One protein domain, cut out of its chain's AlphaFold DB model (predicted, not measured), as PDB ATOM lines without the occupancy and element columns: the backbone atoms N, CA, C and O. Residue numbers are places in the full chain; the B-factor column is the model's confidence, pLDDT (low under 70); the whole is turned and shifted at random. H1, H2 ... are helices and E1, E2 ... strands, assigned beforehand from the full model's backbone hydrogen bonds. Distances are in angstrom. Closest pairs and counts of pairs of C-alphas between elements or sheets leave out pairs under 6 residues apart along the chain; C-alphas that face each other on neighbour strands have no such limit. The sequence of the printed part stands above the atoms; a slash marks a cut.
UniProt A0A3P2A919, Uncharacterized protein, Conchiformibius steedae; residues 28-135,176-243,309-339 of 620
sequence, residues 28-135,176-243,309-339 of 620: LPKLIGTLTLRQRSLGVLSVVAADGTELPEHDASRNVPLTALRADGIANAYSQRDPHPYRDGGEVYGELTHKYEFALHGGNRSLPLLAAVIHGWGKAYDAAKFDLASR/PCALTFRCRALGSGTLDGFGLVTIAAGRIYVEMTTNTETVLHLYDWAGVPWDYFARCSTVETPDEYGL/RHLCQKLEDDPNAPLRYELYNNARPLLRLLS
ATOM      1  N   LEU A  28     157.568 181.967 150.337       62.59
ATOM      2  CA  LEU A  28     157.673 182.896 151.467       62.59
ATOM      3  C   LEU A  28     156.646 184.024 151.317       62.59
ATOM      4  O   LEU A  28     156.424 184.451 150.186       62.59
ATOM      5  N   PRO A  29     156.067 184.552 152.409       70.88
ATOM      6  CA  PRO A  29     155.129 185.660 152.315       70.88
ATOM      7  C   PRO A  29     155.756 186.888 151.641       70.88
ATOM      8  O   PRO A  29     156.775 187.403 152.109       70.88
ATOM      9  N   LYS A  30     155.139 187.357 150.548       77.69
ATOM     10  CA  LYS A  30     155.519 188.600 149.842       77.69
ATOM     11  C   LYS A  30     154.665 189.759 150.290       77.69
ATOM     12  O   LYS A  30     153.468 189.588 150.488       77.69
ATOM     13  N   LEU A  31     155.273 190.934 150.386       80.81
ATOM     14  CA  LEU A  31     154.565 192.176 150.649       80.81
ATOM     15  C   LEU A  31     153.542 192.426 149.538       80.81
ATOM     16  O   LEU A  31     153.918 192.431 148.375       80.81
ATOM     17  N   ILE A  32     152.283 192.661 149.902       86.88
ATOM     18  CA  ILE A  32     151.186 193.004 148.977       86.88
ATOM     19  C   ILE A  32     150.681 194.431 149.116       86.88
ATOM     20  O   ILE A  32     149.997 194.937 148.233       86.88
ATOM     21  N   GLY A  33     151.043 195.098 150.205       89.19
ATOM     22  CA  GLY A  33     150.773 196.513 150.381       89.19
ATOM     23  C   GLY A  33     151.193 196.998 151.756       89.19
ATOM     24  O   GLY A  33     151.502 196.216 152.662       89.19
ATOM     25  N   THR A  34     151.230 198.319 151.896       91.69
ATOM     26  CA  THR A  34     151.585 198.998 153.142       91.69
ATOM     27  C   THR A  34     150.541 200.060 153.454       91.69
ATOM     28  O   THR A  34     150.118 200.803 152.571       91.69
ATOM     29  N   LEU A  35     150.149 200.139 154.721       95.00
ATOM     30  CA  LEU A  35     149.292 201.185 155.264       95.00
ATOM     31  C   LEU A  35     150.081 201.966 156.306       95.00
ATOM     32  O   LEU A  35     150.571 201.378 157.264       95.00
ATOM     33  N   THR A  36     150.165 203.283 156.159       96.88
ATOM     34  CA  THR A  36     150.782 204.143 157.172       96.88
ATOM     35  C   THR A  36     149.719 205.020 157.803       96.88
ATOM     36  O   THR A  36     149.088 205.821 157.121       96.88
ATOM     37  N   LEU A  37     149.532 204.865 159.110       97.50
ATOM     38  CA  LEU A  37     148.589 205.627 159.915       97.50
ATOM     39  C   LEU A  37     149.341 206.615 160.801       97.50
ATOM     40  O   LEU A  37     150.345 206.254 161.415       97.50
ATOM     41  N   ARG A  38     148.840 207.845 160.916       97.12
ATOM     42  CA  ARG A  38     149.355 208.850 161.854       97.12
ATOM     43  C   ARG A  38     148.247 209.335 162.772       97.12
ATOM     44  O   ARG A  38     147.182 209.741 162.311       97.12
ATOM     45  N   GLN A  39     148.544 209.328 164.065       94.81
ATOM     46  CA  GLN A  39     147.722 209.923 165.106       94.81
ATOM     47  C   GLN A  39     148.494 211.068 165.755       94.81
ATOM     48  O   GLN A  39     149.493 210.838 166.437       94.81
ATOM     49  N   ARG A  40     148.040 212.307 165.550       92.38
ATOM     50  CA  ARG A  40     148.653 213.500 166.164       92.38
ATOM     51  C   ARG A  40     148.127 213.694 167.589       92.38
ATOM     52  O   ARG A  40     148.901 213.696 168.540       92.38
ATOM     53  N   SER A  41     146.810 213.720 167.748       90.12
ATOM     54  CA  SER A  41     146.102 213.707 169.035       90.12
ATOM     55  C   SER A  41     145.212 212.468 169.141       90.12
ATOM     56  O   SER A  41     144.855 211.893 168.115       90.12
ATOM     57  N   LEU A  42     144.852 212.046 170.360       86.88
ATOM     58  CA  LEU A  42     143.921 210.925 170.556       86.88
ATOM     59  C   LEU A  42     142.637 211.168 169.752       86.88
ATOM     60  O   LEU A  42     142.123 212.286 169.751       86.88
ATOM     61  N   GLY A  43     142.160 210.149 169.040       82.94
ATOM     62  CA  GLY A  43     140.974 210.277 168.183       82.94
ATOM     63  C   GLY A  43     141.235 210.816 166.778       82.94
ATOM     64  O   GLY A  43     140.410 210.611 165.901       82.94
ATOM     65  N   VAL A  44     142.367 211.478 166.522       90.69
ATOM     66  CA  VAL A  44     142.610 212.150 165.235       90.69
ATOM     67  C   VAL A  44     143.513 211.290 164.360       90.69
ATOM     68  O   VAL A  44     144.741 211.410 164.415       90.69
ATOM     69  N   LEU A  45     142.891 210.411 163.567       93.56
ATOM     70  CA  LEU A  45     143.575 209.504 162.647       93.56
ATOM     71  C   LEU A  45     143.700 210.092 161.236       93.56
ATOM     72  O   LEU A  45     142.783 210.703 160.692       93.56
ATOM     73  N   SER A  46     144.844 209.838 160.615       96.50
ATOM     74  CA  SER A  46     145.115 210.135 159.210       96.50
ATOM     75  C   SER A  46     145.855 208.971 158.559       96.50
ATOM     76  O   SER A  46     146.523 208.187 159.240       96.50
ATOM     77  N   VAL A  47     145.741 208.863 157.239       96.88
ATOM     78  CA  VAL A  47     146.526 207.938 156.414       96.88
ATOM     79  C   VAL A  47     147.572 208.713 155.626       96.88
ATOM     80  O   VAL A  47     147.305 209.807 155.141       96.88
ATOM     81  N   VAL A  48     148.774 208.162 155.495       96.44
ATOM     82  CA  VAL A  48     149.842 208.757 154.685       96.44
ATOM     83  C   VAL A  48     149.826 208.119 153.299       96.44
ATOM     84  O   VAL A  48     149.990 206.904 153.169       96.44
ATOM     85  N   ALA A  49     149.619 208.938 152.271       95.25
ATOM     86  CA  ALA A  49     149.656 208.529 150.873       95.25
ATOM     87  C   ALA A  49     151.082 208.196 150.408       95.25
ATOM     88  O   ALA A  49     152.070 208.545 151.057       95.25
ATOM     89  N   ALA A  50     151.203 207.548 149.247       91.44
ATOM     90  CA  ALA A  50     152.494 207.138 148.688       91.44
ATOM     91  C   ALA A  50     153.447 208.318 148.401       91.44
ATOM     92  O   ALA A  50     154.661 208.147 148.437       91.44
ATOM     93  N   ASP A  51     152.908 209.516 148.153       91.69
ATOM     94  CA  ASP A  51     153.674 210.758 147.968       91.69
ATOM     95  C   ASP A  51     154.051 211.455 149.296       91.69
ATOM     96  O   ASP A  51     154.682 212.512 149.286       91.69
ATOM     97  N   GLY A  52     153.691 210.866 150.442       92.38
ATOM     98  CA  GLY A  52     153.947 211.399 151.781       92.38
ATOM     99  C   GLY A  52     152.862 212.340 152.315       92.38
ATOM    100  O   GLY A  52     152.973 212.787 153.459       92.38
ATOM    101  N   THR A  53     151.817 212.627 151.532       94.94
ATOM    102  CA  THR A  53     150.705 213.493 151.952       94.94
ATOM    103  C   THR A  53     149.902 212.838 153.077       94.94
ATOM    104  O   THR A  53     149.470 211.694 152.948       94.94
ATOM    105  N   GLU A  54     149.667 213.565 154.171       96.06
ATOM    106  CA  GLU A  54     148.732 213.152 155.224       96.06
ATOM    107  C   GLU A  54     147.297 213.468 154.793       96.06
ATOM    108  O   GLU A  54     146.956 214.624 154.546       96.06
ATOM    109  N   LEU A  55     146.459 212.437 154.711       96.38
ATOM    110  CA  LEU A  55     145.051 212.528 154.347       96.38
ATOM    111  C   LEU A  55     144.180 212.256 155.583       96.38
ATOM    112  O   LEU A  55     144.410 211.257 156.277       96.38
ATOM    113  N   PRO A  56     143.186 213.108 155.886       95.25
ATOM    114  CA  PRO A  56     142.278 212.884 157.006       95.25
ATOM    115  C   PRO A  56     141.396 211.649 156.777       95.25
ATOM    116  O   PRO A  56     141.213 211.194 155.649       95.25
ATOM    117  N   GLU A  57     140.802 211.109 157.840       90.88
ATOM    118  CA  GLU A  57     140.064 209.838 157.782       90.88
ATOM    119  C   GLU A  57     138.842 209.811 156.843       90.88
ATOM    120  O   GLU A  57     138.460 208.738 156.374       90.88
ATOM    121  N   HIS A  58     138.255 210.970 156.537       93.50
ATOM    122  CA  HIS A  58     137.135 211.110 155.600       93.50
ATOM    123  C   HIS A  58     137.572 211.359 154.148       93.50
ATOM    124  O   HIS A  58     136.720 211.479 153.267       93.50
ATOM    125  N   ASP A  59     138.874 211.481 153.883       95.06
ATOM    126  CA  ASP A  59     139.378 211.761 152.542       95.06
ATOM    127  C   ASP A  59     139.188 210.552 151.620       95.06
ATOM    128  O   ASP A  59     139.647 209.446 151.909       95.06
ATOM    129  N   ALA A  60     138.515 210.783 150.492       93.56
ATOM    130  CA  ALA A  60     138.246 209.777 149.469       93.56
ATOM    131  C   ALA A  60     138.969 210.063 148.135       93.56
ATOM    132  O   ALA A  60     138.612 209.518 147.092       93.56
ATOM    133  N   SER A  61     139.956 210.968 148.128       94.00
ATOM    134  CA  SER A  61     140.603 211.447 146.898       94.00
ATOM    135  C   SER A  61     141.578 210.430 146.295       94.00
ATOM    136  O   SER A  61     141.743 210.367 145.073       94.00
ATOM    137  N   ARG A  62     142.230 209.623 147.142       93.88
ATOM    138  CA  ARG A  62     143.255 208.641 146.730       93.88
ATOM    139  C   ARG A  62     142.818 207.184 146.892       93.88
ATOM    140  O   ARG A  62     143.365 206.316 146.220       93.88
ATOM    141  N   ASN A  63     141.862 206.911 147.773       96.25
ATOM    142  CA  ASN A  63     141.308 205.582 148.042       96.25
ATOM    143  C   ASN A  63     139.935 205.732 148.718       96.25
ATOM    144  O   ASN A  63     139.467 206.852 148.908       96.25
ATOM    145  N   VAL A  64     139.310 204.630 149.129       94.38
ATOM    146  CA  VAL A  64     138.169 204.678 150.049       94.38
ATOM    147  C   VAL A  64     138.572 205.336 151.381       94.38
ATOM    148  O   VAL A  64     139.698 205.122 151.849       94.38
ATOM    149  N   PRO A  65     137.682 206.127 152.005       93.19
ATOM    150  CA  PRO A  65     137.986 206.798 153.264       93.19
ATOM    151  C   PRO A  65     138.176 205.776 154.390       93.19
ATOM    152  O   PRO A  65     137.512 204.734 154.409       93.19
ATOM    153  N   LEU A  66     139.044 206.083 155.362       91.44
ATOM    154  CA  LEU A  66     139.290 205.206 156.515       91.44
ATOM    155  C   LEU A  66     137.997 204.904 157.278       91.44
ATOM    156  O   LEU A  66     137.828 203.786 157.760       91.44
ATOM    157  N   THR A  67     137.059 205.853 157.322       90.06
ATOM    158  CA  THR A  67     135.754 205.656 157.967       90.06
ATOM    159  C   THR A  67     134.917 204.549 157.330       90.06
ATOM    160  O   THR A  67     134.176 203.876 158.034       90.06
ATOM    161  N   ALA A  68     135.061 204.295 156.025       90.50
ATOM    162  CA  ALA A  68     134.364 203.195 155.351       90.50
ATOM    163  C   ALA A  68     134.997 201.815 155.625       90.50
ATOM    164  O   ALA A  68     134.381 200.786 155.344       90.50
ATOM    165  N   LEU A  69     136.224 201.788 156.155       90.44
ATOM    166  CA  LEU A  69     136.969 200.573 156.510       90.44
ATOM    167  C   LEU A  69     136.780 200.171 157.982       90.44
ATOM    168  O   LEU A  69     137.170 199.064 158.376       90.44
ATOM    169  N   ARG A  70     136.212 201.069 158.800       85.00
ATOM    170  CA  ARG A  70     135.908 200.819 160.215       85.00
ATOM    171  C   ARG A  70     134.927 199.670 160.348       85.00
ATOM    172  O   ARG A  70     134.016 199.543 159.532       85.00
ATOM    173  N   ALA A  71     135.111 198.829 161.359       70.25
ATOM    174  CA  ALA A  71     134.158 197.768 161.663       70.25
ATOM    175  C   ALA A  71     133.388 198.080 162.951       70.25
ATOM    176  O   ALA A  71     133.968 198.551 163.916       70.25
ATOM    177  N   ASP A  72     132.102 197.727 162.989       62.94
ATOM    178  CA  ASP A  72     131.207 198.005 164.131       62.94
ATOM    179  C   ASP A  72     131.165 196.864 165.155       62.94
ATOM    180  O   ASP A  72     130.181 196.630 165.866       62.94
ATOM    181  N   GLY A  73     132.162 196.000 165.132       53.38
ATOM    182  CA  GLY A  73     131.940 194.658 165.590       53.38
ATOM    183  C   GLY A  73     132.225 194.440 167.074       53.38
ATOM    184  O   GLY A  73     131.703 193.470 167.627       53.38
ATOM    185  N   ILE A  74     133.005 195.306 167.731       50.78
ATOM    186  CA  ILE A  74     133.021 195.418 169.199       50.78
ATOM    187  C   ILE A  74     131.692 195.995 169.701       50.78
ATOM    188  O   ILE A  74     131.188 195.540 170.728       50.78
ATOM    189  N   ALA A  75     131.087 196.949 168.986       50.34
ATOM    190  CA  ALA A  75     129.804 197.521 169.393       50.34
ATOM    191  C   ALA A  75     128.696 196.451 169.395       50.34
ATOM    192  O   ALA A  75     127.984 196.305 170.385       50.34
ATOM    193  N   ASN A  76     128.620 195.624 168.346       48.12
ATOM    194  CA  ASN A  76     127.592 194.583 168.218       48.12
ATOM    195  C   ASN A  76     127.808 193.362 169.132       48.12
ATOM    196  O   ASN A  76     126.845 192.817 169.662       48.12
ATOM    197  N   ALA A  77     129.054 192.912 169.334       45.12
ATOM    198  CA  ALA A  77     129.330 191.720 170.149       45.12
ATOM    199  C   ALA A  77     129.112 191.947 171.654       45.12
ATOM    200  O   ALA A  77     128.951 190.991 172.414       45.12
ATOM    201  N   TYR A  78     129.123 193.208 172.083       46.56
ATOM    202  CA  TYR A  78     129.071 193.582 173.488       46.56
ATOM    203  C   TYR A  78     127.871 194.441 173.853       46.56
ATOM    204  O   TYR A  78     127.725 194.711 175.033       46.56
ATOM    205  N   SER A  79     126.978 194.800 172.924       46.19
ATOM    206  CA  SER A  79     125.761 195.581 173.214       46.19
ATOM    207  C   SER A  79     124.810 194.929 174.235       46.19
ATOM    208  O   SER A  79     123.809 195.527 174.607       46.19
ATOM    209  N   GLN A  80     125.089 193.689 174.650       42.25
ATOM    210  CA  GLN A  80     124.331 192.923 175.644       42.25
ATOM    211  C   GLN A  80     125.093 192.701 176.972       42.25
ATOM    212  O   GLN A  80     124.600 191.967 177.825       42.25
ATOM    213  N   ARG A  81     126.299 193.266 177.161       40.25
ATOM    214  CA  ARG A  81     127.147 193.050 178.358       40.25
ATOM    215  C   ARG A  81     127.386 194.339 179.161       40.25
ATOM    216  O   ARG A  81     128.307 195.086 178.847       40.25
ATOM    217  N   ASP A  82     126.605 194.568 180.214       34.41
ATOM    218  CA  ASP A  82     126.811 195.662 181.183       34.41
ATOM    219  C   ASP A  82     128.041 195.410 182.091       34.41
ATOM    220  O   ASP A  82     128.277 194.249 182.445       34.41
ATOM    221  N   PRO A  83     128.810 196.433 182.539       40.03
ATOM    222  CA  PRO A  83     128.675 197.878 182.304       40.03
ATOM    223  C   PRO A  83     129.505 198.405 181.114       40.03
ATOM    224  O   PRO A  83     130.664 198.026 180.928       40.03
ATOM    225  N   HIS A  84     128.948 199.340 180.335       47.34
ATOM    226  CA  HIS A  84     129.605 199.924 179.154       47.34
ATOM    227  C   HIS A  84     130.386 201.226 179.447       47.34
ATOM    228  O   HIS A  84     129.829 202.154 180.033       47.34
ATOM    229  N   PRO A  85     131.638 201.374 178.975       46.00
ATOM    230  CA  PRO A  85     132.224 202.687 178.693       46.00
ATOM    231  C   PRO A  85     131.644 203.277 177.399       46.00
ATOM    232  O   PRO A  85     131.059 202.547 176.599       46.00
ATOM    233  N   TYR A  86     131.831 204.583 177.177       43.53
ATOM    234  CA  TYR A  86     131.463 205.247 175.921       43.53
ATOM    235  C   TYR A  86     132.155 204.554 174.739       43.53
ATOM    236  O   TYR A  86     133.379 204.589 174.611       43.53
ATOM    237  N   ARG A  87     131.356 203.885 173.909       52.78
ATOM    238  CA  ARG A  87     131.764 203.213 172.674       52.78
ATOM    239  C   ARG A  87     131.038 203.908 171.536       52.78
ATOM    240  O   ARG A  87     129.815 204.017 171.591       52.78
ATOM    241  N   ASP A  88     131.775 204.334 170.522       48.94
ATOM    242  CA  ASP A  88     131.207 204.818 169.267       48.94
ATOM    243  C   ASP A  88     131.772 203.960 168.131       48.94
ATOM    244  O   ASP A  88     132.981 203.763 168.047       48.94
ATOM    245  N   GLY A  89     130.904 203.345 167.326       50.91
ATOM    246  CA  GLY A  89     131.298 202.656 166.085       50.91
ATOM    247  C   GLY A  89     132.437 201.618 166.153       50.91
ATOM    248  O   GLY A  89     133.208 201.523 165.206       50.91
ATOM    249  N   GLY A  90     132.584 200.849 167.244       58.19
ATOM    250  CA  GLY A  90     133.656 199.839 167.386       58.19
ATOM    251  C   GLY A  90     135.003 200.382 167.888       58.19
ATOM    252  O   GLY A  90     135.950 199.620 168.080       58.19
ATOM    253  N   GLU A  91     135.089 201.681 168.170       67.19
ATOM    254  CA  GLU A  91     136.276 202.326 168.729       67.19
ATOM    255  C   GLU A  91     136.265 202.315 170.267       67.19
ATOM    256  O   GLU A  91     135.211 202.356 170.913       67.19
ATOM    257  N   VAL A  92     137.458 202.246 170.872       67.00
ATOM    258  CA  VAL A  92     137.625 202.316 172.334       67.00
ATOM    259  C   VAL A  92     138.579 203.445 172.691       67.00
ATOM    260  O   VAL A  92     139.781 203.370 172.422       67.00
ATOM    261  N   TYR A  93     138.027 204.469 173.338       69.62
ATOM    262  CA  TYR A  93     138.748 205.631 173.844       69.62
ATOM    263  C   TYR A  93     139.205 205.380 175.284       69.62
ATOM    264  O   TYR A  93     138.386 205.154 176.176       69.62
ATOM    265  N   GLY A  94     140.518 205.416 175.509       68.31
ATOM    266  CA  GLY A  94     141.129 205.400 176.836       68.31
ATOM    267  C   GLY A  94     141.779 206.741 177.180       68.31
ATOM    268  O   GLY A  94     141.906 207.629 176.340       68.31
ATOM    269  N   GLU A  95     142.249 206.880 178.421       72.00
ATOM    270  CA  GLU A  95     142.978 208.083 178.864       72.00
ATOM    271  C   GLU A  95     144.340 208.247 178.163       72.00
ATOM    272  O   GLU A  95     144.818 209.365 177.983       72.00
ATOM    273  N   LEU A  96     144.977 207.135 177.777       77.12
ATOM    274  CA  LEU A  96     146.332 207.108 177.204       77.12
ATOM    275  C   LEU A  96     146.365 206.736 175.721       77.12
ATOM    276  O   LEU A  96     147.320 207.073 175.019       77.12
ATOM    277  N   THR A  97     145.367 205.993 175.258       84.56
ATOM    278  CA  THR A  97     145.372 205.342 173.953       84.56
ATOM    279  C   THR A  97     144.013 205.458 173.291       84.56
ATOM    280  O   THR A  97     142.980 205.572 173.950       84.56
ATOM    281  N   HIS A  98     144.023 205.400 171.964       85.69
ATOM    282  CA  HIS A  98     142.818 205.218 171.175       85.69
ATOM    283  C   HIS A  98     142.953 203.954 170.325       85.69
ATOM    284  O   HIS A  98     144.000 203.732 169.706       85.69
ATOM    285  N   LYS A  99     141.918 203.110 170.345       82.44
ATOM    286  CA  LYS A  99     141.868 201.821 169.657       82.44
ATOM    287  C   LYS A  99     140.881 201.872 168.504       82.44
ATOM    288  O   LYS A  99     139.679 202.013 168.702       82.44
ATOM    289  N   TYR A 100     141.426 201.659 167.321       86.44
ATOM    290  CA  TYR A 100     140.732 201.645 166.051       86.44
ATOM    291  C   TYR A 100     140.438 200.218 165.604       86.44
ATOM    292  O   TYR A 100     141.352 199.396 165.572       86.44
ATOM    293  N   GLU A 101     139.203 199.934 165.201       82.50
ATOM    294  CA  GLU A 101     138.782 198.634 164.672       82.50
ATOM    295  C   GLU A 101     138.610 198.695 163.143       82.50
ATOM    296  O   GLU A 101     137.906 199.559 162.622       82.50
ATOM    297  N   PHE A 102     139.223 197.758 162.414       85.81
ATOM    298  CA  PHE A 102     139.103 197.633 160.959       85.81
ATOM    299  C   PHE A 102     138.710 196.216 160.531       85.81
ATOM    300  O   PHE A 102     139.203 195.222 161.073       85.81
ATOM    301  N   ALA A 103     137.876 196.109 159.495       82.19
ATOM    302  CA  ALA A 103     137.485 194.820 158.926       82.19
ATOM    303  C   ALA A 103     138.487 194.370 157.854       82.19
ATOM    304  O   ALA A 103     138.514 194.926 156.756       82.19
ATOM    305  N   LEU A 104     139.285 193.332 158.135       84.56
ATOM    306  CA  LEU A 104     140.329 192.866 157.212       84.56
ATOM    307  C   LEU A 104     139.740 192.438 155.855       84.56
ATOM    308  O   LEU A 104     140.187 192.907 154.809       84.56
ATOM    309  N   HIS A 105     138.691 191.611 155.887       86.44
ATOM    310  CA  HIS A 105     137.982 191.100 154.703       86.44
ATOM    311  C   HIS A 105     136.621 191.782 154.464       86.44
ATOM    312  O   HIS A 105     135.829 191.326 153.637       86.44
ATOM    313  N   GLY A 106     136.353 192.888 155.164       82.50
ATOM    314  CA  GLY A 106     135.071 193.593 155.137       82.50
ATOM    315  C   GLY A 106     134.023 192.952 156.050       82.50
ATOM    316  O   GLY A 106     134.304 192.004 156.783       82.50
ATOM    317  N   GLY A 107     132.812 193.496 156.023       75.56
ATOM    318  CA  GLY A 107     131.690 193.053 156.846       75.56
ATOM    319  C   GLY A 107     130.356 193.521 156.270       75.56
ATOM    320  O   GLY A 107     130.274 193.931 155.115       75.56
ATOM    321  N   ASN A 108     129.292 193.482 157.075       69.56
ATOM    322  CA  ASN A 108     127.948 193.866 156.618       69.56
ATOM    323  C   ASN A 108     127.849 195.333 156.161       69.56
ATOM    324  O   ASN A 108     127.057 195.644 155.275       69.56
ATOM    325  N   ARG A 109     128.614 196.232 156.792       75.69
ATOM    326  CA  ARG A 109     128.624 197.679 156.503       75.69
ATOM    327  C   ARG A 109     130.013 198.229 156.180       75.69
ATOM    328  O   ARG A 109     130.116 199.353 155.704       75.69
ATOM    329  N   SER A 110     131.056 197.441 156.425       84.75
ATOM    330  CA  SER A 110     132.450 197.847 156.301       84.75
ATOM    331  C   SER A 110     133.083 197.284 155.033       84.75
ATOM    332  O   SER A 110     132.914 196.111 154.688       84.75
ATOM    333  N   LEU A 111     133.836 198.131 154.337       90.69
ATOM    334  CA  LEU A 111     134.623 197.732 153.178       90.69
ATOM    335  C   LEU A 111     135.902 196.985 153.616       90.69
ATOM    336  O   LEU A 111     136.398 197.201 154.724       90.69
ATOM    337  N   PRO A 112     136.449 196.092 152.769       91.44
ATOM    338  CA  PRO A 112     137.630 195.301 153.107       91.44
ATOM    339  C   PRO A 112     138.908 196.142 153.173       91.44
ATOM    340  O   PRO A 112     139.396 196.627 152.149       91.44
ATOM    341  N   LEU A 113     139.512 196.228 154.364       93.81
ATOM    342  CA  LEU A 113     140.801 196.893 154.573       93.81
ATOM    343  C   LEU A 113     141.890 196.295 153.674       93.81
ATOM    344  O   LEU A 113     142.663 197.042 153.080       93.81
ATOM    345  N   LEU A 114     141.941 194.966 153.528       93.69
ATOM    346  CA  LEU A 114     142.958 194.305 152.707       93.69
ATOM    347  C   LEU A 114     142.896 194.751 151.238       93.69
ATOM    348  O   LEU A 114     143.933 194.972 150.620       93.69
ATOM    349  N   ALA A 115     141.692 194.945 150.694       95.75
ATOM    350  CA  ALA A 115     141.530 195.436 149.328       95.75
ATOM    351  C   ALA A 115     141.987 196.894 149.195       95.75
ATOM    352  O   ALA A 115     142.661 197.230 148.226       95.75
ATOM    353  N   ALA A 116     141.683 197.742 150.186       96.62
ATOM    354  CA  ALA A 116     142.173 199.118 150.215       96.62
ATOM    355  C   ALA A 116     143.703 199.181 150.305       96.62
ATOM    356  O   ALA A 116     144.311 200.008 149.634       96.62
ATOM    357  N   VAL A 117     144.332 198.282 151.068       95.62
ATOM    358  CA  VAL A 117     145.796 198.176 151.163       95.62
ATOM    359  C   VAL A 117     146.428 197.748 149.837       95.62
ATOM    360  O   VAL A 117     147.415 198.353 149.430       95.62
ATOM    361  N   ILE A 118     145.859 196.749 149.152       95.31
ATOM    362  CA  ILE A 118     146.330 196.298 147.829       95.31
ATOM    363  C   ILE A 118     146.152 197.414 146.783       95.31
ATOM    364  O   ILE A 118     147.064 197.696 146.003       95.31
ATOM    365  N   HIS A 119     144.996 198.087 146.792       96.50
ATOM    366  CA  HIS A 119     144.732 199.247 145.939       96.50
ATOM    367  C   HIS A 119     145.711 200.396 146.216       96.50
ATOM    368  O   HIS A 119     146.187 201.046 145.286       96.50
ATOM    369  N   GLY A 120     146.035 200.629 147.488       93.69
ATOM    370  CA  GLY A 120     146.961 201.655 147.953       93.69
ATOM    371  C   GLY A 120     146.421 203.086 147.849       93.69
ATOM    372  O   GLY A 120     145.413 203.358 147.198       93.69
ATOM    373  N   TRP A 121     147.100 204.022 148.519       94.44
ATOM    374  CA  TRP A 121     146.824 205.464 148.453       94.44
ATOM    375  C   TRP A 121     147.794 206.132 147.470       94.44
ATOM    376  O   TRP A 121     148.715 206.845 147.871       94.44
ATOM    377  N   GLY A 122     147.623 205.827 146.180       90.31
ATOM    378  CA  GLY A 122     148.459 206.327 145.088       90.31
ATOM    379  C   GLY A 122     148.120 207.757 144.648       90.31
ATOM    380  O   GLY A 122     147.783 208.627 145.453       90.31
ATOM    381  N   LYS A 123     148.219 208.028 143.338       88.62
ATOM    382  CA  LYS A 123     147.991 209.373 142.764       88.62
ATOM    383  C   LYS A 123     146.524 209.814 142.758       88.62
ATOM    384  O   LYS A 123     146.249 210.992 142.946       88.62
ATOM    385  N   ALA A 124     145.599 208.889 142.527       93.38
ATOM    386  CA  ALA A 124     144.162 209.136 142.489       93.38
ATOM    387  C   ALA A 124     143.410 207.821 142.724       93.38
ATOM    388  O   ALA A 124     143.965 206.746 142.488       93.38
ATOM    389  N   TYR A 125     142.157 207.917 143.160       95.81
ATOM    390  CA  TYR A 125     141.284 206.756 143.306       95.81
ATOM    391  C   TYR A 125     140.931 206.117 141.950       95.81
ATOM    392  O   TYR A 125     140.513 206.813 141.023       95.81
ATOM    393  N   ASP A 126     141.044 204.787 141.855       96.69
ATOM    394  CA  ASP A 126     140.636 203.991 140.696       96.69
ATOM    395  C   ASP A 126     139.614 202.924 141.125       96.69
ATOM    396  O   ASP A 126     139.943 201.863 141.665       96.69
ATOM    397  N   ALA A 127     138.337 203.199 140.855       96.06
ATOM    398  CA  ALA A 127     137.239 202.323 141.256       96.06
ATOM    399  C   ALA A 127     137.317 200.918 140.630       96.06
ATOM    400  O   ALA A 127     136.894 199.948 141.258       96.06
ATOM    401  N   ALA A 128     137.853 200.789 139.411       96.06
ATOM    402  CA  ALA A 128     137.950 199.497 138.735       96.06
ATOM    403  C   ALA A 128     139.030 198.622 139.377       96.06
ATOM    404  O   ALA A 128     138.826 197.421 139.566       96.06
ATOM    405  N   LYS A 129     140.155 199.229 139.761       96.12
ATOM    406  CA  LYS A 129     141.214 198.556 140.518       96.12
ATOM    407  C   LYS A 129     140.764 198.172 141.922       96.12
ATOM    408  O   LYS A 129     141.063 197.066 142.370       96.12
ATOM    409  N   PHE A 130     139.995 199.029 142.596       96.62
ATOM    410  CA  PHE A 130     139.453 198.717 143.919       96.62
ATOM    411  C   PHE A 130     138.424 197.574 143.874       96.62
ATOM    412  O   PHE A 130     138.465 196.673 144.717       96.62
ATOM    413  N   ASP A 131     137.529 197.560 142.877       95.62
ATOM    414  CA  ASP A 131     136.604 196.439 142.638       95.62
ATOM    415  C   ASP A 131     137.377 195.141 142.360       95.62
ATOM    416  O   ASP A 131     137.064 194.101 142.943       95.62
ATOM    417  N   LEU A 132     138.438 195.203 141.547       96.81
ATOM    418  CA  LEU A 132     139.293 194.050 141.269       96.81
ATOM    419  C   LEU A 132     139.989 193.526 142.535       96.81
ATOM    420  O   LEU A 132     139.919 192.326 142.807       96.81
ATOM    421  N   ALA A 133     140.580 194.412 143.344       96.56
ATOM    422  CA  ALA A 133     141.202 194.064 144.621       96.56
ATOM    423  C   ALA A 133     140.193 193.404 145.572       96.56
ATOM    424  O   ALA A 133     140.464 192.360 146.165       96.56
ATOM    425  N   SER A 134     138.993 193.980 145.673       95.06
ATOM    426  CA  SER A 134     137.913 193.474 146.527       95.06
ATOM    427  C   SER A 134     137.455 192.081 146.097       95.06
ATOM    428  O   SER A 134     137.253 191.202 146.937       95.06
ATOM    429  N   ARG A 135     137.334 191.843 144.784       94.19
ATOM    430  CA  ARG A 135     137.003 190.523 144.234       94.19
ATOM    431  C   ARG A 135     138.116 189.512 144.458       94.19
ATOM    432  O   ARG A 135     137.800 188.388 144.823       94.19
ATOM    433  N   PRO A 176     144.200 184.984 152.803       79.19
ATOM    434  CA  PRO A 176     145.011 184.908 154.011       79.19
ATOM    435  C   PRO A 176     146.280 185.748 153.864       79.19
ATOM    436  O   PRO A 176     147.012 185.629 152.874       79.19
ATOM    437  N   CYS A 177     146.559 186.574 154.872       77.75
ATOM    438  CA  CYS A 177     147.732 187.436 154.893       77.75
ATOM    439  C   CYS A 177     148.441 187.426 156.249       77.75
ATOM    440  O   CYS A 177     147.806 187.369 157.298       77.75
ATOM    441  N   ALA A 178     149.767 187.562 156.230       74.81
ATOM    442  CA  ALA A 178     150.539 187.887 157.425       74.81
ATOM    443  C   ALA A 178     150.640 189.410 157.591       74.81
ATOM    444  O   ALA A 178     150.674 190.143 156.602       74.81
ATOM    445  N   LEU A 179     150.735 189.884 158.835       76.19
ATOM    446  CA  LEU A 179     150.853 191.306 159.142       76.19
ATOM    447  C   LEU A 179     152.021 191.573 160.091       76.19
ATOM    448  O   LEU A 179     152.146 190.960 161.153       76.19
ATOM    449  N   THR A 180     152.844 192.545 159.716       76.19
ATOM    450  CA  THR A 180     153.846 193.141 160.605       76.19
ATOM    451  C   THR A 180     153.592 194.623 160.735       76.19
ATOM    452  O   THR A 180     153.012 195.228 159.835       76.19
ATOM    453  N   PHE A 181     154.067 195.225 161.814       86.38
ATOM    454  CA  PHE A 181     153.924 196.651 162.012       86.38
ATOM    455  C   PHE A 181     155.171 197.291 162.606       86.38
ATOM    456  O   PHE A 181     156.018 196.644 163.222       86.38
ATOM    457  N   ARG A 182     155.262 198.603 162.425       89.62
ATOM    458  CA  ARG A 182     156.282 199.445 163.023       89.62
ATOM    459  C   ARG A 182     155.646 200.726 163.539       89.62
ATOM    460  O   ARG A 182     155.084 201.490 162.766       89.62
ATOM    461  N   CYS A 183     155.797 200.978 164.830       93.44
ATOM    462  CA  CYS A 183     155.364 202.224 165.463       93.44
ATOM    463  C   CYS A 183     156.548 203.176 165.633       93.44
ATOM    464  O   CYS A 183     157.621 202.722 166.026       93.44
ATOM    465  N   ARG A 184     156.380 204.470 165.375       94.56
ATOM    466  CA  ARG A 184     157.395 205.516 165.558       94.56
ATOM    467  C   ARG A 184     156.778 206.721 166.262       94.56
ATOM    468  O   ARG A 184     155.597 207.013 166.086       94.56
ATOM    469  N   ALA A 185     157.590 207.437 167.032       95.38
ATOM    470  CA  ALA A 185     157.176 208.702 167.626       95.38
ATOM    471  C   ALA A 185     157.240 209.837 166.599       95.38
ATOM    472  O   ALA A 185     158.237 209.991 165.895       95.38
ATOM    473  N   LEU A 186     156.179 210.638 166.556       93.94
ATOM    474  CA  LEU A 186     156.102 211.913 165.840       93.94
ATOM    475  C   LEU A 186     156.436 213.106 166.752       93.94
ATOM    476  O   LEU A 186     156.640 214.213 166.261       93.94
ATOM    477  N   GLY A 187     156.455 212.879 168.069       89.62
ATOM    478  CA  GLY A 187     156.721 213.864 169.114       89.62
ATOM    479  C   GLY A 187     157.825 213.407 170.068       89.62
ATOM    480  O   GLY A 187     158.445 212.361 169.875       89.62
ATOM    481  N   SER A 188     158.085 214.207 171.101       88.06
ATOM    482  CA  SER A 188     159.148 213.967 172.089       88.06
ATOM    483  C   SER A 188     158.629 213.567 173.474       88.06
ATOM    484  O   SER A 188     159.416 213.472 174.417       88.06
ATOM    485  N   GLY A 189     157.318 213.370 173.634       86.88
ATOM    486  CA  GLY A 189     156.716 212.941 174.891       86.88
ATOM    487  C   GLY A 189     157.158 211.532 175.293       86.88
ATOM    488  O   GLY A 189     157.417 210.667 174.458       86.88
ATOM    489  N   THR A 190     157.217 211.265 176.600       87.25
ATOM    490  CA  THR A 190     157.662 209.963 177.131       87.25
ATOM    491  C   THR A 190     156.854 208.788 176.572       87.25
ATOM    492  O   THR A 190     157.444 207.758 176.239       87.25
ATOM    493  N   LEU A 191     155.534 208.963 176.450       87.38
ATOM    494  CA  LEU A 191     154.584 207.973 175.935       87.38
ATOM    495  C   LEU A 191     154.236 208.169 174.450       87.38
ATOM    496  O   LEU A 191     153.436 207.403 173.919       87.38
ATOM    497  N   ASP A 192     154.831 209.146 173.764       92.69
ATOM    498  CA  ASP A 192     154.577 209.343 172.336       92.69
ATOM    499  C   ASP A 192     155.150 208.179 171.520       92.69
ATOM    500  O   ASP A 192     156.243 207.669 171.809       92.69
ATOM    501  N   GLY A 193     154.438 207.777 170.468       91.75
ATOM    502  CA  GLY A 193     154.937 206.807 169.495       91.75
ATOM    503  C   GLY A 193     154.794 205.339 169.873       91.75
ATOM    504  O   GLY A 193     155.424 204.503 169.219       91.75
ATOM    505  N   PHE A 194     154.026 205.018 170.917       92.50
ATOM    506  CA  PHE A 194     153.724 203.635 171.272       92.50
ATOM    507  C   PHE A 194     152.448 203.183 170.572       92.50
ATOM    508  O   PHE A 194     151.411 203.845 170.628       92.50
ATOM    509  N   GLY A 195     152.519 202.012 169.948       90.75
ATOM    510  CA  GLY A 195     151.358 201.395 169.330       90.75
ATOM    511  C   GLY A 195     151.395 199.877 169.390       90.75
ATOM    512  O   GLY A 195     152.453 199.264 169.560       90.75
ATOM    513  N   LEU A 196     150.223 199.283 169.224       83.81
ATOM    514  CA  LEU A 196     150.023 197.846 169.144       83.81
ATOM    515  C   LEU A 196     149.055 197.553 168.003       83.81
ATOM    516  O   LEU A 196     148.008 198.189 167.896       83.81
ATOM    517  N   VAL A 197     149.393 196.560 167.184       81.88
ATOM    518  CA  VAL A 197     148.457 195.998 166.212       81.88
ATOM    519  C   VAL A 197     148.084 194.596 166.657       81.88
ATOM    520  O   VAL A 197     148.965 193.749 166.837       81.88
ATOM    521  N   THR A 198     146.787 194.355 166.834       71.69
ATOM    522  CA  THR A 198     146.259 193.021 167.115       71.69
ATOM    523  C   THR A 198     145.326 192.531 166.022       71.69
ATOM    524  O   THR A 198     144.627 193.309 165.379       71.69
ATOM    525  N   ILE A 199     145.307 191.219 165.819       67.75
ATOM    526  CA  ILE A 199     144.354 190.525 164.962       67.75
ATOM    527  C   ILE A 199     143.475 189.666 165.860       67.75
ATOM    528  O   ILE A 199     143.962 188.865 166.659       67.75
ATOM    529  N   ALA A 200     142.166 189.826 165.735       61.53
ATOM    530  CA  ALA A 200     141.221 188.901 166.333       61.53
ATOM    531  C   ALA A 200     139.947 188.874 165.512       61.53
ATOM    532  O   ALA A 200     139.476 189.916 165.052       61.53
ATOM    533  N   ALA A 201     139.335 187.695 165.397       55.62
ATOM    534  CA  ALA A 201     137.980 187.598 164.870       55.62
ATOM    535  C   ALA A 201     137.842 188.121 163.417       55.62
ATOM    536  O   ALA A 201     136.806 188.684 163.076       55.62
ATOM    537  N   GLY A 202     138.876 187.973 162.573       57.97
ATOM    538  CA  GLY A 202     138.890 188.506 161.198       57.97
ATOM    539  C   GLY A 202     139.012 190.037 161.112       57.97
ATOM    540  O   GLY A 202     138.707 190.635 160.077       57.97
ATOM    541  N   ARG A 203     139.424 190.687 162.205       73.00
ATOM    542  CA  ARG A 203     139.566 192.142 162.320       73.00
ATOM    543  C   ARG A 203     140.952 192.526 162.791       73.00
ATOM    544  O   ARG A 203     141.604 191.772 163.512       73.00
ATOM    545  N   ILE A 204     141.361 193.721 162.393       79.75
ATOM    546  CA  ILE A 204     142.602 194.343 162.830       79.75
ATOM    547  C   ILE A 204     142.249 195.462 163.796       79.75
ATOM    548  O   ILE A 204     141.452 196.339 163.467       79.75
ATOM    549  N   TYR A 205     142.881 195.449 164.962       80.62
ATOM    550  CA  TYR A 205     142.838 196.549 165.906       80.62
ATOM    551  C   TYR A 205     144.175 197.265 165.890       80.62
ATOM    552  O   TYR A 205     145.223 196.639 166.047       80.62
ATOM    553  N   VAL A 206     144.134 198.578 165.717       90.44
ATOM    554  CA  VAL A 206     145.310 199.438 165.808       90.44
ATOM    555  C   VAL A 206     145.111 200.342 167.008       90.44
ATOM    556  O   VAL A 206     144.221 201.184 167.012       90.44
ATOM    557  N   GLU A 207     145.919 200.157 168.042       89.00
ATOM    558  CA  GLU A 207     145.882 200.985 169.241       89.00
ATOM    559  C   GLU A 207     147.124 201.868 169.306       89.00
ATOM    560  O   GLU A 207     148.240 201.388 169.107       89.00
ATOM    561  N   MET A 208     146.932 203.168 169.540       93.69
ATOM    562  CA  MET A 208     147.986 204.182 169.424       93.69
ATOM    563  C   MET A 208     147.912 205.188 170.575       93.69
ATOM    564  O   MET A 208     146.821 205.638 170.935       93.69
ATOM    565  N   THR A 209     149.068 205.604 171.100       93.06
ATOM    566  CA  THR A 209     149.182 206.835 171.904       93.06
ATOM    567  C   THR A 209     149.201 208.079 171.011       93.06
ATOM    568  O   THR A 209     149.241 207.988 169.777       93.06
ATOM    569  N   THR A 210     149.170 209.271 171.609       92.44
ATOM    570  CA  THR A 210     149.388 210.542 170.898       92.44
ATOM    571  C   THR A 210     150.707 210.554 170.128       92.44
ATOM    572  O   THR A 210     151.653 209.851 170.483       92.44
ATOM    573  N   ASN A 211     150.782 211.379 169.081       95.81
ATOM    574  CA  ASN A 211     151.982 211.553 168.262       95.81
ATOM    575  C   ASN A 211     152.618 210.224 167.816       95.81
ATOM    576  O   ASN A 211     153.829 210.027 167.949       95.81
ATOM    577  N   THR A 212     151.805 209.313 167.287       96.38
ATOM    578  CA  THR A 212     152.249 207.987 166.844       96.38
ATOM    579  C   THR A 212     152.063 207.831 165.343       96.38
ATOM    580  O   THR A 212     151.001 208.131 164.804       96.38
ATOM    581  N   GLU A 213     153.091 207.334 164.666       97.25
ATOM    582  CA  GLU A 213     152.999 206.773 163.319       97.25
ATOM    583  C   GLU A 213     153.039 205.251 163.426       97.25
ATOM    584  O   GLU A 213     153.988 204.714 163.993       97.25
ATOM    585  N   THR A 214     152.050 204.559 162.869       96.31
ATOM    586  CA  THR A 214     152.031 203.097 162.764       96.31
ATOM    587  C   THR A 214     152.024 202.708 161.294       96.31
ATOM    588  O   THR A 214     151.070 202.984 160.572       96.31
ATOM    589  N   VAL A 215     153.086 202.043 160.852       95.19
ATOM    590  CA  VAL A 215     153.206 201.456 159.514       95.19
ATOM    591  C   VAL A 215     152.847 199.978 159.607       95.19
ATOM    592  O   VAL A 215     153.457 199.260 160.392       95.19
ATOM    593  N   LEU A 216     151.878 199.520 158.823       92.25
ATOM    594  CA  LEU A 216     151.454 198.129 158.712       92.25
ATOM    595  C   LEU A 216     151.882 197.592 157.346       92.25
ATOM    596  O   LEU A 216     151.570 198.188 156.318       92.25
ATOM    597  N   HIS A 217     152.549 196.444 157.334       86.31
ATOM    598  CA  HIS A 217     152.933 195.719 156.125       86.31
ATOM    599  C   HIS A 217     152.144 194.416 156.059       86.31
ATOM    600  O   HIS A 217     152.206 193.613 156.996       86.31
ATOM    601  N   LEU A 218     151.404 194.224 154.969       87.50
ATOM    602  CA  LEU A 218     150.575 193.045 154.745       87.50
ATOM    603  C   LEU A 218     151.235 192.164 153.690       87.50
ATOM    604  O   LEU A 218     151.698 192.673 152.668       87.50
ATOM    605  N   TYR A 219     151.269 190.856 153.935       81.62
ATOM    606  CA  TYR A 219     151.954 189.891 153.083       81.62
ATOM    607  C   TYR A 219     151.025 188.765 152.638       81.62
ATOM    608  O   TYR A 219     150.345 188.176 153.473       81.62
ATOM    609  N   ASP A 220     151.045 188.419 151.353       84.81
ATOM    610  CA  ASP A 220     150.311 187.274 150.808       84.81
ATOM    611  C   ASP A 220     150.885 185.954 151.327       84.81
ATOM    612  O   ASP A 220     152.090 185.718 151.245       84.81
ATOM    613  N   TRP A 221     150.009 185.078 151.817       76.75
ATOM    614  CA  TRP A 221     150.346 183.713 152.229       76.75
ATOM    615  C   TRP A 221     149.722 182.634 151.324       76.75
ATOM    616  O   TRP A 221     150.076 181.454 151.412       76.75
ATOM    617  N   ALA A 222     148.808 183.024 150.435       79.12
ATOM    618  CA  ALA A 222     148.095 182.119 149.543       79.12
ATOM    619  C   ALA A 222     148.936 181.665 148.342       79.12
ATOM    620  O   ALA A 222     148.640 180.613 147.775       79.12
ATOM    621  N   GLY A 223     149.973 182.421 147.968       80.56
ATOM    622  CA  GLY A 223     150.725 182.178 146.738       80.56
ATOM    623  C   GLY A 223     150.014 182.761 145.523       80.56
ATOM    624  O   GLY A 223     150.031 182.162 144.459       80.56
ATOM    625  N   VAL A 224     149.323 183.891 145.671       88.81
ATOM    626  CA  VAL A 224     148.614 184.546 144.563       88.81
ATOM    627  C   VAL A 224     149.618 185.279 143.678       88.81
ATOM    628  O   VAL A 224     150.429 186.011 144.232       88.81
ATOM    629  N   PRO A 225     149.575 185.147 142.347       88.00
ATOM    630  CA  PRO A 225     150.525 185.800 141.466       88.00
ATOM    631  C   PRO A 225     150.736 187.303 141.724       88.00
ATOM    632  O   PRO A 225     149.774 188.036 141.966       88.00
ATOM    633  N   TRP A 226     151.989 187.772 141.725       84.19
ATOM    634  CA  TRP A 226     152.284 189.192 141.974       84.19
ATOM    635  C   TRP A 226     151.674 190.127 140.926       84.19
ATOM    636  O   TRP A 226     151.124 191.172 141.284       84.19
ATOM    637  N   ASP A 227     151.684 189.719 139.658       87.62
ATOM    638  CA  ASP A 227     151.045 190.426 138.545       87.62
ATOM    639  C   ASP A 227     149.557 190.711 138.824       87.62
ATOM    640  O   ASP A 227     149.038 191.767 138.448       87.62
ATOM    641  N   TYR A 228     148.866 189.830 139.555       92.69
ATOM    642  CA  TYR A 228     147.481 190.068 139.968       92.69
ATOM    643  C   TYR A 228     147.364 191.219 140.970       92.69
ATOM    644  O   TYR A 228     146.464 192.051 140.838       92.69
ATOM    645  N   PHE A 229     148.268 191.303 141.950       91.31
ATOM    646  CA  PHE A 229     148.298 192.420 142.899       91.31
ATOM    647  C   PHE A 229     148.684 193.730 142.208       91.31
ATOM    648  O   PHE A 229     148.060 194.761 142.468       91.31
ATOM    649  N   ALA A 230     149.625 193.693 141.262       89.75
ATOM    650  CA  ALA A 230     150.013 194.861 140.478       89.75
ATOM    651  C   ALA A 230     148.845 195.421 139.646       89.75
ATOM    652  O   ALA A 230     148.606 196.632 139.643       89.75
ATOM    653  N   ARG A 231     148.033 194.551 139.025       92.25
ATOM    654  CA  ARG A 231     146.797 194.950 138.318       92.25
ATOM    655  C   ARG A 231     145.773 195.630 139.239       92.25
ATOM    656  O   ARG A 231     144.976 196.438 138.766       92.25
ATOM    657  N   CYS A 232     145.802 195.334 140.538       94.31
ATOM    658  CA  CYS A 232     144.910 195.915 141.541       94.31
ATOM    659  C   CYS A 232     145.406 197.247 142.127       94.31
ATOM    660  O   CYS A 232     144.623 197.925 142.787       94.31
ATOM    661  N   SER A 233     146.676 197.626 141.940       93.19
ATOM    662  CA  SER A 233     147.294 198.724 142.697       93.19
ATOM    663  C   SER A 233     147.335 200.060 141.949       93.19
ATOM    664  O   SER A 233     147.517 200.121 140.731       93.19
ATOM    665  N   THR A 234     147.182 201.160 142.687       94.50
ATOM    666  CA  THR A 234     147.400 202.547 142.227       94.50
ATOM    667  C   THR A 234     148.762 203.106 142.631       94.50
ATOM    668  O   THR A 234     149.126 204.208 142.210       94.50
ATOM    669  N   VAL A 235     149.504 202.366 143.453       89.81
ATOM    670  CA  VAL A 235     150.860 202.708 143.875       89.81
ATOM    671  C   VAL A 235     151.840 202.051 142.911       89.81
ATOM    672  O   VAL A 235     151.582 200.965 142.394       89.81
ATOM    673  N   GLU A 236     152.949 202.735 142.634       78.44
ATOM    674  CA  GLU A 236     154.020 202.182 141.811       78.44
ATOM    675  C   GLU A 236     154.556 200.906 142.462       78.44
ATOM    676  O   GLU A 236     154.971 200.901 143.624       78.44
ATOM    677  N   THR A 237     154.476 199.804 141.726       68.94
ATOM    678  CA  THR A 237     154.926 198.502 142.199       68.94
ATOM    679  C   THR A 237     156.417 198.352 141.936       68.94
ATOM    680  O   THR A 237     156.857 198.700 140.839       68.94
ATOM    681  N   PRO A 238     157.199 197.818 142.890       61.75
ATOM    682  CA  PRO A 238     158.591 197.479 142.622       61.75
ATOM    683  C   PRO A 238     158.686 196.491 141.454       61.75
ATOM    684  O   PRO A 238     157.778 195.683 141.243       61.75
ATOM    685  N   ASP A 239     159.797 196.560 140.719       56.53
ATOM    686  CA  ASP A 239     160.078 195.645 139.615       56.53
ATOM    687  C   ASP A 239     160.001 194.181 140.079       56.53
ATOM    688  O   ASP A 239     160.455 193.825 141.171       56.53
ATOM    689  N   GLU A 240     159.445 193.321 139.227       57.53
ATOM    690  CA  GLU A 240     159.413 191.875 139.442       57.53
ATOM    691  C   GLU A 240     160.803 191.270 139.238       57.53
ATOM    692  O   GLU A 240     161.459 191.504 138.220       57.53
ATOM    693  N   TYR A 241     161.258 190.446 140.183       52.25
ATOM    694  CA  TYR A 241     162.468 189.653 140.000       52.25
ATOM    695  C   TYR A 241     162.477 188.421 140.906       52.25
ATOM    696  O   TYR A 241     162.399 188.493 142.131       52.25
ATOM    697  N   GLY A 242     162.642 187.260 140.280       51.41
ATOM    698  CA  GLY A 242     162.631 185.954 140.931       51.41
ATOM    699  C   GLY A 242     162.137 184.889 139.959       51.41
ATOM    700  O   GLY A 242     161.492 185.197 138.960       51.41
ATOM    701  N   LEU A 243     162.462 183.625 140.222       49.78
ATOM    702  CA  LEU A 243     161.903 182.509 139.463       49.78
ATOM    703  C   LEU A 243     160.599 182.082 140.141       49.78
ATOM    704  O   LEU A 243     160.641 181.545 141.243       49.78
ATOM    705  N   ARG A 309     134.212 184.114 136.142       95.38
ATOM    706  CA  ARG A 309     134.505 184.567 134.770       95.38
ATOM    707  C   ARG A 309     134.959 186.020 134.729       95.38
ATOM    708  O   ARG A 309     135.874 186.351 133.984       95.38
ATOM    709  N   HIS A 310     134.339 186.881 135.535       93.69
ATOM    710  CA  HIS A 310     134.719 188.288 135.613       93.69
ATOM    711  C   HIS A 310     136.130 188.469 136.184       93.69
ATOM    712  O   HIS A 310     136.910 189.243 135.634       93.69
ATOM    713  N   LEU A 311     136.481 187.741 137.251       94.75
ATOM    714  CA  LEU A 311     137.824 187.803 137.825       94.75
ATOM    715  C   LEU A 311     138.880 187.263 136.847       94.75
ATOM    716  O   LEU A 311     139.883 187.933 136.615       94.75
ATOM    717  N   CYS A 312     138.620 186.113 136.213       94.56
ATOM    718  CA  CYS A 312     139.486 185.539 135.179       94.56
ATOM    719  C   CYS A 312     139.712 186.525 134.023       94.56
ATOM    720  O   CYS A 312     140.850 186.803 133.670       94.56
ATOM    721  N   GLN A 313     138.649 187.160 133.516       95.62
ATOM    722  CA  GLN A 313     138.758 188.157 132.448       95.62
ATOM    723  C   GLN A 313     139.667 189.340 132.810       95.62
ATOM    724  O   GLN A 313     140.283 189.919 131.923       95.62
ATOM    725  N   LYS A 314     139.719 189.750 134.081       94.75
ATOM    726  CA  LYS A 314     140.522 190.903 134.522       94.75
ATOM    727  C   LYS A 314     141.981 190.547 134.817       94.75
ATOM    728  O   LYS A 314     142.851 191.403 134.663       94.75
ATOM    729  N   LEU A 315     142.235 189.319 135.269       93.75
ATOM    730  CA  LEU A 315     143.566 188.862 135.681       93.75
ATOM    731  C   LEU A 315     144.316 188.119 134.569       93.75
ATOM    732  O   LEU A 315     145.510 188.330 134.406       93.75
ATOM    733  N   GLU A 316     143.610 187.297 133.792       93.44
ATOM    734  CA  GLU A 316     144.158 186.434 132.732       93.44
ATOM    735  C   GLU A 316     143.780 186.897 131.319       93.44
ATOM    736  O   GLU A 316     144.150 186.258 130.341       93.44
ATOM    737  N   ASP A 317     142.994 187.971 131.199       93.31
ATOM    738  CA  ASP A 317     142.477 188.482 129.923       93.31
ATOM    739  C   ASP A 317     141.584 187.469 129.148       93.31
ATOM    740  O   ASP A 317     141.156 187.739 128.024       93.31
ATOM    741  N   ASP A 318     141.188 186.360 129.792       94.44
ATOM    742  CA  ASP A 318     140.277 185.312 129.300       94.44
ATOM    743  C   ASP A 318     139.287 184.891 130.413       94.44
ATOM    744  O   ASP A 318     139.707 184.495 131.504       94.44
ATOM    745  N   PRO A 319     137.959 184.930 130.177       93.88
ATOM    746  CA  PRO A 319     136.958 184.590 131.189       93.88
ATOM    747  C   PRO A 319     136.916 183.097 131.551       93.88
ATOM    748  O   PRO A 319     136.283 182.736 132.545       93.88
ATOM    749  N   ASN A 320     137.526 182.219 130.754       92.69
ATOM    750  CA  ASN A 320     137.565 180.776 130.991       92.69
ATOM    751  C   ASN A 320     138.944 180.282 131.453       92.69
ATOM    752  O   ASN A 320     139.068 179.102 131.795       92.69
ATOM    753  N   ALA A 321     139.955 181.155 131.485       91.88
ATOM    754  CA  ALA A 321     141.293 180.775 131.906       91.88
ATOM    755  C   ALA A 321     141.315 180.320 133.380       91.88
ATOM    756  O   ALA A 321     140.602 180.874 134.231       91.88
ATOM    757  N   PRO A 322     142.112 179.291 133.712       89.06
ATOM    758  CA  PRO A 322     142.336 178.896 135.094       89.06
ATOM    759  C   PRO A 322     143.159 179.964 135.830       89.06
ATOM    760  O   PRO A 322     144.155 180.463 135.310       89.06
ATOM    761  N   LEU A 323     142.764 180.281 137.065       91.06
ATOM    762  CA  LEU A 323     143.548 181.159 137.935       91.06
ATOM    763  C   LEU A 323     144.776 180.418 138.463       91.06
ATOM    764  O   LEU A 323     144.717 179.219 138.752       91.06
ATOM    765  N   ARG A 324     145.889 181.139 138.567       88.75
ATOM    766  CA  ARG A 324     147.206 180.582 138.881       88.75
ATOM    767  C   ARG A 324     147.567 180.798 140.349       88.75
ATOM    768  O   ARG A 324     147.132 181.757 140.974       88.75
ATOM    769  N   TYR A 325     148.420 179.922 140.857       81.94
ATOM    770  CA  TYR A 325     149.172 180.065 142.094       81.94
ATOM    771  C   TYR A 325     150.663 180.036 141.798       81.94
ATOM    772  O   TYR A 325     151.138 179.251 140.982       81.94
ATOM    773  N   GLU A 326     151.416 180.854 142.506       73.06
ATOM    774  CA  GLU A 326     152.863 180.804 142.578       73.06
ATOM    775  C   GLU A 326     153.320 179.723 143.556       73.06
ATOM    776  O   GLU A 326     152.991 179.737 144.744       73.06
ATOM    777  N   LEU A 327     154.147 178.803 143.065       64.94
ATOM    778  CA  LEU A 327     154.869 177.843 143.903       64.94
ATOM    779  C   LEU A 327     156.156 178.442 144.488       64.94
ATOM    780  O   LEU A 327     156.613 178.011 145.548       64.94
ATOM    781  N   TYR A 328     156.717 179.451 143.815       62.59
ATOM    782  CA  TYR A 328     157.893 180.211 144.233       62.59
ATOM    783  C   TYR A 328     157.628 181.703 144.060       62.59
ATOM    784  O   TYR A 328     156.863 182.102 143.186       62.59
ATOM    785  N   ASN A 329     158.266 182.519 144.892       62.91
ATOM    786  CA  ASN A 329     158.014 183.952 144.941       62.91
ATOM    787  C   ASN A 329     158.772 184.702 143.827       62.91
ATOM    788  O   ASN A 329     159.992 184.562 143.719       62.91
ATOM    789  N   ASN A 330     158.065 185.498 143.022       63.47
ATOM    790  CA  ASN A 330     158.628 186.397 141.998       63.47
ATOM    791  C   ASN A 330     158.759 187.862 142.455       63.47
ATOM    792  O   ASN A 330     159.298 188.677 141.707       63.47
ATOM    793  N   ALA A 331     158.277 188.206 143.651       61.72
ATOM    794  CA  ALA A 331     158.244 189.570 144.158       61.72
ATOM    795  C   ALA A 331     159.283 189.801 145.264       61.72
ATOM    796  O   ALA A 331     159.617 188.919 146.063       61.72
ATOM    797  N   ARG A 332     159.742 191.051 145.377       63.03
ATOM    798  CA  ARG A 332     160.422 191.567 146.567       63.03
ATOM    799  C   ARG A 332     159.722 192.849 146.996       63.03
ATOM    800  O   ARG A 332     159.510 193.698 146.135       63.03
ATOM    801  N   PRO A 333     159.415 193.028 148.295       65.19
ATOM    802  CA  PRO A 333     160.138 192.451 149.443       65.19
ATOM    803  C   PRO A 333     159.421 191.306 150.191       65.19
ATOM    804  O   PRO A 333     158.195 191.208 150.210       65.19
ATOM    805  N   LEU A 334     160.206 190.443 150.845       66.31
ATOM    806  CA  LEU A 334     159.728 189.262 151.579       66.31
ATOM    807  C   LEU A 334     159.660 189.526 153.082       66.31
ATOM    808  O   LEU A 334     160.544 190.188 153.631       66.31
ATOM    809  N   LEU A 335     158.681 188.929 153.760       60.16
ATOM    810  CA  LEU A 335     158.691 188.872 155.218       60.16
ATOM    811  C   LEU A 335     159.864 188.001 155.672       60.16
ATOM    812  O   LEU A 335     159.927 186.810 155.364       60.16
ATOM    813  N   ARG A 336     160.778 188.595 156.439       59.47
ATOM    814  CA  ARG A 336     161.906 187.886 157.048       59.47
ATOM    815  C   ARG A 336     161.757 187.880 158.555       59.47
ATOM    816  O   ARG A 336     161.686 188.945 159.169       59.47
ATOM    817  N   LEU A 337     161.749 186.690 159.142       52.75
ATOM    818  CA  LEU A 337     161.814 186.539 160.588       52.75
ATOM    819  C   LEU A 337     163.257 186.751 161.044       52.75
ATOM    820  O   LEU A 337     164.195 186.216 160.456       52.75
ATOM    821  N   LEU A 338     163.435 187.545 162.091       50.44
ATOM    822  CA  LEU A 338     164.721 187.722 162.742       50.44
ATOM    823  C   LEU A 338     164.833 186.661 163.834       50.44
ATOM    824  O   LEU A 338     163.997 186.593 164.736       50.44
ATOM    825  N   SER A 339     165.850 185.806 163.732       45.22
ATOM    826  CA  SER A 339     166.157 184.850 164.792       45.22
ATOM    827  C   SER A 339     167.069 185.506 165.831       45.22
ATOM    828  O   SER A 339     167.934 186.313 165.498       45.22
TER     829      SER A 339
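Overview. This is residues 28 to 135, 176 to 243 and 309 to 339 of the 620 residues of an uncharacterized protein of Conchiformibius steedae (UniProt A0A3P2A919). Two strongly twisted antiparallel sheets lie face to face as a sandwich, a sheet of long strands E1, E9 and E6 with the short E2 and E3 at one edge, and a smaller sheet of E4, E5, E8 and E7. H3 packs on the larger sheet over E1, near the middle of the model, and from it H4, H5 and H6 make a crossed cluster that reaches outward to H6, while the loop of residues 79 to 90 lies far out beyond H2. The printed part has 207 residues with six named helices and ten named strands, in the order E1 E2 E3 H1 H2 E4 E5 H3 H4 E6 E7 E8 E9 H5 H6 E10. The class is mixed, helices and strands, with under half of the residues in named elements. The whole is compact, with a radius of gyration of the C-alphas of 17.9 A and spans of 54 by 39 by 37 A.

Along the chain. E1, residues 30 to 39, begins at C-alpha 30 at (155.519, 188.600, 149.842) and is 27.4 A long. E2, residues 45 to 48, and E3, residues 54 to 56, follow after tight links. H1 is residues 66 to 69 and H2 is residues 73 to 78. E4, residues 91 to 93, comes before E5, residues 98 to 103, 16.9 A long. H3 is residues 113 to 119, and H4, residues 127 to 135, is 12.2 A long and ends at (137.003, 190.523, 144.234). After the first cut come E6, residues 177 to 185, 26.5 A, E7, residues 195 to 200, 16.4 A, E8, residues 203 to 208, 16.3 A, and E9, residues 212 to 220, 26.3 A. H5 is residues 226 to 232, H6 is residues 309 to 315, and E10, residues 336 to 338, ends at (164.721, 187.722, 162.742).

Arrangement. The larger sheet has the order E3, E2, E1, E9, E6. E1, E2 and E3 are a meander, each strand the antiparallel neighbour of the one before; N 46 and O 38 are 2.9 A apart, and N 55 and O 47 are 2.8 A apart. E1 and E9 have N 37 and O 214 at 2.8 A, and E9 and E6 have N 215 and O 182 at 2.8 A. The other sheet has the order E4, E5, E8, E7. E4 and E5 are a hairpin with N 99 and O 92 at 3.0 A, E5 and E8 have N 100 and O 206 at 2.9 A, and the hairpin E7 and E8 has N 205 and O 198 at 2.8 A. The best planes of the two sheets, where they face each other, are 25 degrees apart. H3 is on the larger sheet at a height over the sheet of 8.4 A and runs across the strands, at 69 degrees to E1 on the local plane. H4 is the hub; it touches H3 at a steep tilt of 50 degrees, opposite ways, the closest C-alphas being those of Ala 115 and Ala 133, 4.9 A. H4 also touches H5, with the C-alphas of Lys 129 and Cys 232 closest at 4.7 A, and only just touches H6, with 3 pairs of C-alphas within 8 A, those of Arg 135 and Leu 311 closest at 7.0 A. H1 only grazes both sheets, and H2 only grazes the smaller one with residues 73 to 75. In H2, H3, H4, H5 and H6 every O i to N i+4 pair is within hydrogen-bond range; H1 is too short for such a pair. E10 pairs with no named strand.

Size, cuts and confidence. The two C-alphas farthest apart, those of Thr 190 and Asn 320, are 58.2 A apart. Residues 136 to 175 and 244 to 308 are not printed; the gaps between C-alphas are 13.8 A from 135 to 176 and 27.9 A from 243 to 309. The links H2 to E4 and H6 to E10 are long. The mean pLDDT of the printed part is 81.5, and 49 residues are under 70, among them residues 72 to 94, 237 to 243 and 327 to 339.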